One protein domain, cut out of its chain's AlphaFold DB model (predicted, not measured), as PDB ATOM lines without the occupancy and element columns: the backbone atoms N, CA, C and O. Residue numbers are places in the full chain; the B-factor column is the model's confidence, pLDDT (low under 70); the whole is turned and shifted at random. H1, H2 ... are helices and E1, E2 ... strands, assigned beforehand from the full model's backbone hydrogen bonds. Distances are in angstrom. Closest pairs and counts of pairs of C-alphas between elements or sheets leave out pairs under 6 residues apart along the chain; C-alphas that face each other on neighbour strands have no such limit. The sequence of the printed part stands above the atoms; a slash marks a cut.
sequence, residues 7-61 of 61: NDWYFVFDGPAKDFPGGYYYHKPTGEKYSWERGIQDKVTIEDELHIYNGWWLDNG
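AT A GLANCE: This is residues 7 to 61 of the 61 residues of an uncharacterized protein of viral metagenome (UniProt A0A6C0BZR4). A small antiparallel sheet of three short strands has one helix, H1, running slantwise over one of its faces at the E1 edge, and no named element over the other face. The long link between E1 and E2 reaches out to Pro 16, at one end of the domain's greatest length. The printed part has 55 residues with three named strands and one named helix, in the order E1, E2, E3, H1 along the chain; the sheet's order is E1 - E2 - E3, all antiparallel. The class is mixed, helices and strands, with under half of the residues in named elements. The whole is compact, with a radius of gyration of the C-alphas of 10.6 A, and rounded, spanning 28 by 24 by 20 A.

HOW THE PARTS SIT: E1, residues 9 to 12, E2, residues 24 to 27, and E3, residues 32 to 35, form a meander, each strand the antiparallel neighbour of the one before. E2 is the inner strand, and E1 and E3 are edge strands. E1 and E2 form a hairpin at 150 degrees between their directions, with N 26 and O 10 at 2.8 A and N 12 and O 24 at 2.9 A, both within hydrogen-bond range. E2 and E3 form a hairpin at 159 degrees, with N 25 and O 34 within hydrogen-bond range at 2.8 A. H1, residues 46 to 60, is on the sheet, and together they make two layers, a helix on one face of a sheet. Its height over the sheet is 7.5 A, on a local plane that only just has enough of the sheet's C-alphas, 6 of them. H1 lies over E1 and runs slantwise to the strands, at 42 degrees to E1 on the local plane. The closest C-alphas of E1 and H1 are those of Phe 11 and Tyr 53, 5.3 A apart. In H1, 9 of 11 O i to N i+4 pairs are within hydrogen-bond range.

IN THESE COORDINATES: E1 begins at C-alpha 9 at (4.156, 48.074, -43.321) and is 9.8 A long from first to last C-alpha. E2 is 9.9 A long, and E3, 10.4 A long, ends at C-alpha 35 at (13.069, 42.754, -35.893). H1 is 21.7 A long and ends at C-alpha 60 at (11.125, 61.759, -37.553).

THE WHOLE: The two C-alphas farthest apart are those of Pro 16 and Thr 45, at 28.9 A. The printed part has no cut and ends at residue 61, the chain's last residue. The link from E1 to E2, 11 residues, is long; that from E2 to E3, 4 residues, is tight; that from E3 to H1, 10 residues, is short. The mean pLDDT of the printed part is 85.4, and it is under 70 at residues 14 to 20, in the long link, and at residue 61.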
ATOM      1  N   ASN A   7       2.251  49.427 -48.274       85.56
ATOM      2  CA  ASN A   7       1.649  50.518 -47.501       85.56
ATOM      3  C   ASN A   7       1.073  50.048 -46.154       85.56
ATOM      4  O   ASN A   7       0.703  50.876 -45.323       85.56
ATOM      5  N   ASP A   8       0.987  48.734 -45.946       92.69
ATOM      6  CA  ASP A   8       0.555  48.125 -44.691       92.69
ATOM      7  C   ASP A   8       1.708  47.964 -43.685       92.69
ATOM      8  O   ASP A   8       1.472  47.590 -42.531       92.69
ATOM      9  N   TRP A   9       2.944  48.240 -44.110       93.00
ATOM     10  CA  TRP A   9       4.156  48.074 -43.321       93.00
ATOM     11  C   TRP A   9       4.745  49.409 -42.880       93.00
ATOM     12  O   TRP A   9       4.795  50.372 -43.639       93.00
ATOM     13  N   TYR A  10       5.242  49.430 -41.647       92.00
ATOM     14  CA  TYR A  10       5.842  50.605 -41.026       92.00
ATOM     15  C   TYR A  10       7.117  50.198 -40.309       92.00
ATOM     16  O   TYR A  10       7.130  49.186 -39.610       92.00
ATOM     17  N   PHE A  11       8.172  50.989 -40.447       92.56
ATOM     18  CA  PHE A  11       9.311  50.886 -39.549       92.56
ATOM     19  C   PHE A  11       9.025  51.712 -38.295       92.56
ATOM     20  O   PHE A  11       8.396  52.763 -38.385       92.56
ATOM     21  N   VAL A  12       9.427  51.219 -37.126       89.38
ATOM     22  CA  VAL A  12       9.263  51.921 -35.850       89.38
ATOM     23  C   VAL A  12      10.587  51.894 -35.100       89.38
ATOM     24  O   VAL A  12      11.059  50.825 -34.704       89.38
ATOM     25  N   PHE A  13      11.149  53.084 -34.885       84.88
ATOM     26  CA  PHE A  13      12.346  53.324 -34.081       84.88
ATOM     27  C   PHE A  13      12.011  54.266 -32.914       84.88
ATOM     28  O   PHE A  13      12.579  55.338 -32.767       84.88
ATOM     29  N   ASP A  14      11.028  53.898 -32.087       66.81
ATOM     30  CA  ASP A  14      10.809  54.610 -30.824       66.81
ATOM     31  C   ASP A  14      10.240  53.702 -29.724       66.81
ATOM     32  O   ASP A  14       9.304  52.926 -29.939       66.81
ATOM     33  N   GLY A  15      10.828  53.821 -28.533       58.06
ATOM     34  CA  GLY A  15      10.409  53.176 -27.290       58.06
ATOM     35  C   GLY A  15      11.498  52.337 -26.593       58.06
ATOM     36  O   GLY A  15      12.333  51.728 -27.261       58.06
ATOM     37  N   PRO A  16      11.485  52.248 -25.241       51.09
ATOM     38  CA  PRO A  16      12.435  51.482 -24.423       51.09
ATOM     39  C   PRO A  16      12.180  49.972 -24.567       51.09
ATOM     40  O   PRO A  16      11.782  49.282 -23.627       51.09
ATOM     41  N   ALA A  17      12.338  49.444 -25.773       50.38
ATOM     42  CA  ALA A  17      12.041  48.067 -26.097       50.38
ATOM     43  C   ALA A  17      13.280  47.222 -25.811       50.38
ATOM     44  O   ALA A  17      14.140  47.039 -26.669       50.38
ATOM     45  N   LYS A  18      13.340  46.653 -24.602       57.38
ATOM     46  CA  LYS A  18      14.239  45.529 -24.278       57.38
ATOM     47  C   LYS A  18      14.224  44.425 -25.349       57.38
ATOM     48  O   LYS A  18      15.201  43.696 -25.458       57.38
ATOM     49  N   ASP A  19      13.140  44.336 -26.120       64.88
ATOM     50  CA  ASP A  19      12.907  43.300 -27.121       64.88
ATOM     51  C   ASP A  19      13.402  43.663 -28.538       64.88
ATOM     52  O   ASP A  19      13.654  42.752 -29.321       64.88
ATOM     53  N   PHE A  20      13.571  44.953 -28.881       68.00
ATOM     54  CA  PHE A  20      13.951  45.393 -30.240       68.00
ATOM     55  C   PHE A  20      14.863  46.635 -30.228       68.00
ATOM     56  O   PHE A  20      14.437  47.720 -30.629       68.00
ATOM     57  N   PRO A  21      16.125  46.500 -29.781       71.50
ATOM     58  CA  PRO A  21      17.061  47.623 -29.668       71.50
ATOM     59  C   PRO A  21      17.393  48.309 -31.008       71.50
ATOM     60  O   PRO A  21      17.845  49.450 -30.996       71.50
ATOM     61  N   GLY A  22      17.163  47.645 -32.147       79.88
ATOM     62  CA  GLY A  22      17.342  48.197 -33.497       79.88
ATOM     63  C   GLY A  22      16.059  48.708 -34.167       79.88
ATOM     64  O   GLY A  22      16.096  49.065 -35.342       79.88
ATOM     65  N   GLY A  23      14.925  48.722 -33.460       89.12
ATOM     66  CA  GLY A  23      13.610  48.958 -34.057       89.12
ATOM     67  C   GLY A  23      13.009  47.703 -34.699       89.12
ATOM     68  O   GLY A  23      13.588  46.610 -34.683       89.12
ATOM     69  N   TYR A  24      11.797  47.838 -35.232       92.31
ATOM     70  CA  TYR A  24      11.064  46.722 -35.833       92.31
ATOM     71  C   TYR A  24      10.163  47.169 -36.986       92.31
ATOM     72  O   TYR A  24       9.698  48.308 -37.042       92.31
ATOM     73  N   TYR A  25       9.883  46.232 -37.887       93.31
ATOM     74  CA  TYR A  25       8.850  46.347 -38.908       93.31
ATOM     75  C   TYR A  25       7.510  45.896 -38.336       93.31
ATOM     76  O   TYR A  25       7.409  44.823 -37.737       93.31
ATOM     77  N   TYR A  26       6.478  46.704 -38.536       92.50
ATOM     78  CA  TYR A  26       5.118  46.467 -38.077       92.50
ATOM     79  C   TYR A  26       4.165  46.316 -39.258       92.50
ATOM     80  O   TYR A  26       4.056  47.228 -40.078       92.50
ATOM     81  N   HIS A  27       3.438  45.203 -39.311       93.88
ATOM     82  CA  HIS A  27       2.393  44.973 -40.303       93.88
ATOM     83  C   HIS A  27       1.024  45.341 -39.726       93.88
ATOM     84  O   HIS A  27       0.426  44.583 -38.960       93.88
ATOM     85  N   LYS A  28       0.489  46.498 -40.108       90.38
ATOM     86  CA  LYS A  28      -0.721  47.083 -39.507       90.38
ATOM     87  C   LYS A  28      -1.986  46.209 -39.583       90.38
ATOM     88  O   LYS A  28      -2.694  46.170 -38.579       90.38
ATOM     89  N   PRO A  29      -2.288  45.494 -40.685       92.81
ATOM     90  CA  PRO A  29      -3.478  44.646 -40.777       92.81
ATOM     91  C   PRO A  29      -3.465  43.441 -39.833       92.81
ATOM     92  O   PRO A  29      -4.517  43.021 -39.364       92.81
ATOM     93  N   THR A  30      -2.287  42.865 -39.576       91.88
ATOM     94  CA  THR A  30      -2.155  41.610 -38.805       91.88
ATOM     95  C   THR A  30      -1.608  41.823 -37.396       91.88
ATOM     96  O   THR A  30      -1.754  40.953 -36.543       91.88
ATOM     97  N   GLY A  31      -0.970  42.965 -37.146       90.69
ATOM     98  CA  GLY A  31      -0.252  43.241 -35.909       90.69
ATOM     99  C   GLY A  31       1.116  42.557 -35.808       90.69
ATOM    100  O   GLY A  31       1.760  42.669 -34.763       90.69
ATOM    101  N   GLU A  32       1.568  41.848 -36.850       91.38
ATOM    102  CA  GLU A  32       2.859  41.159 -36.841       91.38
ATOM    103  C   GLU A  32       4.030  42.136 -36.695       91.38
ATOM    104  O   GLU A  32       4.009  43.259 -37.212       91.38
ATOM    105  N   LYS A  33       5.070  41.679 -35.992       91.75
ATOM    106  CA  LYS A  33       6.302  42.428 -35.752       91.75
ATOM    107  C   LYS A  33       7.509  41.589 -36.132       91.75
ATOM    108  O   LYS A  33       7.593  40.420 -35.754       91.75
ATOM    109  N   TYR A  34       8.451  42.205 -36.828       91.44
ATOM    110  CA  TYR A  34       9.703  41.581 -37.239       91.44
ATOM    111  C   TYR A  34      10.855  42.501 -36.868       91.44
ATOM    112  O   TYR A  34      10.772  43.707 -37.087       91.44
ATOM    113  N   SER A  35      11.913  41.948 -36.277       90.50
ATOM    114  CA  SER A  35      13.069  42.754 -35.893       90.50
ATOM    115  C   SER A  35      13.740  43.360 -37.124       90.50
ATOM    116  O   SER A  35      13.701  42.775 -38.212       90.50
ATOM    117  N   TRP A  36      14.365  44.522 -36.949       90.25
ATOM    118  CA  TRP A  36      15.133  45.166 -38.010       90.25
ATOM    119  C   TRP A  36      16.199  44.235 -38.609       90.25
ATOM    120  O   TRP A  36      16.317  44.145 -39.825       90.25
ATOM    121  N   GLU A  37      16.909  43.468 -37.774       89.88
ATOM    122  CA  GLU A  37      17.975  42.553 -38.206       89.88
ATOM    123  C   GLU A  37      17.456  41.404 -39.074       89.88
ATOM    124  O   GLU A  37      18.187  40.879 -39.912       89.88
ATOM    125  N   ARG A  38      16.203  40.984 -38.855       91.25
ATOM    126  CA  ARG A  38      15.568  39.951 -39.675       91.25
ATOM    127  C   ARG A  38      15.126  40.510 -41.025       91.25
ATOM    128  O   ARG A  38      15.182  39.783 -42.015       91.25
ATOM    129  N   GLY A  39      14.647  41.751 -41.043       92.12
ATOM    130  CA  GLY A  39      13.994  42.332 -42.206       92.12
ATOM    131  C   GLY A  39      12.650  41.677 -42.545       92.12
ATOM    132  O   GLY A  39      12.142  40.802 -41.833       92.12
ATOM    133  N   ILE A  40      12.067  42.120 -43.655       93.94
ATOM    134  CA  ILE A  40      10.775  41.677 -44.198       93.94
ATOM    135  C   ILE A  40      10.841  41.400 -45.711       93.94
ATOM    136  O   ILE A  40       9.823  41.434 -46.400       93.94
ATOM    137  N   GLN A  41      12.025  41.083 -46.244       92.44
ATOM    138  CA  GLN A  41      12.233  40.763 -47.671       92.44
ATOM    139  C   GLN A  41      11.491  39.502 -48.142       92.44
ATOM    140  O   GLN A  41      11.306  39.294 -49.340       92.44
ATOM    141  N   ASP A  42      11.036  38.644 -47.222       91.31
ATOM    142  CA  ASP A  42      10.134  37.531 -47.543       91.31
ATOM    143  C   ASP A  42       8.667  37.979 -47.708       91.31
ATOM    144  O   ASP A  42       7.829  37.195 -48.161       91.31
ATOM    145  N   LYS A  43       8.342  39.224 -47.333       91.81
ATOM    146  CA  LYS A  43       6.992  39.819 -47.371       91.81
ATOM    147  C   LYS A  43       6.841  40.901 -48.431       91.81
ATOM    148  O   LYS A  43       5.760  41.013 -49.014       91.81
ATOM    149  N   VAL A  44       7.897  41.674 -48.665       90.56
ATOM    150  CA  VAL A  44       7.959  42.799 -49.608       90.56
ATOM    151  C   VAL A  44       9.257  42.748 -50.416       90.56
ATOM    152  O   VAL A  44      10.158  41.971 -50.113       90.56
ATOM    153  N   THR A  45       9.367  43.573 -51.457       92.38
ATOM    154  CA  THR A  45      10.625  43.699 -52.206       92.38
ATOM    155  C   THR A  45      11.684  44.454 -51.396       92.38
ATOM    156  O   THR A  45      11.357  45.212 -50.484       92.38
ATOM    157  N   ILE A  46      12.960  44.296 -51.761       91.75
ATOM    158  CA  ILE A  46      14.063  45.046 -51.139       91.75
ATOM    159  C   ILE A  46      13.897  46.568 -51.288       91.75
ATOM    160  O   ILE A  46      14.199  47.320 -50.366       91.75
ATOM    161  N   GLU A  47      13.380  47.026 -52.431       93.88
ATOM    162  CA  GLU A  47      13.123  48.447 -52.691       93.88
ATOM    163  C   GLU A  47      12.032  48.987 -51.764       93.88
ATOM    164  O   GLU A  47      12.160  50.087 -51.223       93.88
ATOM    165  N   ASP A  48      10.983  48.196 -51.536       93.56
ATOM    166  CA  ASP A  48       9.896  48.566 -50.637       93.56
ATOM    167  C   ASP A  48      10.346  48.553 -49.173       93.56
ATOM    168  O   ASP A  48      10.021  49.481 -48.439       93.56
ATOM    169  N   GLU A  49      11.130  47.560 -48.746       92.88
ATOM    170  CA  GLU A  49      11.692  47.517 -47.390       92.88
ATOM    171  C   GLU A  49      12.577  48.738 -47.103       92.88
ATOM    172  O   GLU A  49      12.439  49.371 -46.053       92.88
ATOM    173  N   LEU A  50      13.442  49.112 -48.053       93.00
ATOM    174  CA  LEU A  50      14.254  50.327 -47.965       93.00
ATOM    175  C   LEU A  50      13.382  51.580 -47.899       93.00
ATOM    176  O   LEU A  50      13.669  52.486 -47.119       93.00
ATOM    177  N   HIS A  51      12.313  51.641 -48.695       93.06
ATOM    178  CA  HIS A  51      11.372  52.757 -48.666       93.06
ATOM    179  C   HIS A  51      10.671  52.876 -47.306       93.06
ATOM    180  O   HIS A  51      10.600  53.971 -46.756       93.06
ATOM    181  N   ILE A  52      10.207  51.759 -46.739       92.50
ATOM    182  CA  ILE A  52       9.558  51.699 -45.422       92.50
ATOM    183  C   ILE A  52      10.525  52.142 -44.318       92.50
ATOM    184  O   ILE A  52      10.156  52.950 -43.465       92.50
ATOM    185  N   TYR A  53      11.765  51.645 -44.342       91.25
ATOM    186  CA  TYR A  53      12.808  52.032 -43.388       91.25
ATOM    187  C   TYR A  53      13.132  53.528 -43.480       91.25
ATOM    188  O   TYR A  53      13.099  54.234 -42.475       91.25
ATOM    189  N   ASN A  54      13.396  54.030 -44.690       89.69
ATOM    190  CA  ASN A  54      13.737  55.435 -44.917       89.69
ATOM    191  C   ASN A  54      12.571  56.380 -44.607       89.69
ATOM    192  O   ASN A  54      12.814  57.490 -44.140       89.69
ATOM    193  N   GLY A  55      11.326  55.950 -44.833       87.75
ATOM    194  CA  GLY A  55      10.132  56.741 -44.533       87.75
ATOM    195  C   GLY A  55      10.078  57.172 -43.069       87.75
ATOM    196  O   GLY A  55       9.831  58.338 -42.784       87.75
ATOM    197  N   TRP A  56      10.429  56.276 -42.142       86.19
ATOM    198  CA  TRP A  56      10.458  56.621 -40.720       86.19
ATOM    199  C   TRP A  56      11.469  57.731 -40.401       86.19
ATOM    200  O   TRP A  56      11.141  58.653 -39.657       86.19
ATOM    201  N   TRP A  57      12.671  57.678 -40.985       82.25
ATOM    202  CA  TRP A  57      13.703  58.705 -40.785       82.25
ATOM    203  C   TRP A  57      13.339  60.046 -41.418       82.25
ATOM    204  O   TRP A  57      13.738  61.080 -40.901       82.25
ATOM    205  N   LEU A  58      12.596  60.048 -42.527       84.75
ATOM    206  CA  LEU A  58      12.105  61.282 -43.144       84.75
ATOM    207  C   LEU A  58      11.010  61.944 -42.304       84.75
ATOM    208  O   LEU A  58      10.962  63.168 -42.227       84.75
ATOM    209  N   ASP A  59      10.156  61.142 -41.669       80.25
ATOM    210  CA  ASP A  59       9.054  61.641 -40.846       80.25
ATOM    211  C   ASP A  59       9.504  62.070 -39.432       80.25
ATOM    212  O   ASP A  59       8.816  62.866 -38.794       80.25
ATOM    213  N   ASN A  60      10.635  61.547 -38.929       74.31
ATOM    214  CA  ASN A  60      11.125  61.759 -37.553       74.31
ATOM    215  C   ASN A  60      12.539  62.379 -37.463       74.31
ATOM    216  O   ASN A  60      13.100  62.443 -36.366       74.31
ATOM    217  N   GLY A  61      13.130  62.777 -38.594       62.59
ATOM    218  CA  GLY A  61      14.469  63.376 -38.698       62.59
ATOM    219  C   GLY A  61      14.506  64.896 -38.606       62.59
ATOM    220  O   GLY A  61      13.471  65.549 -38.861       62.59
TER     221      GLY A  61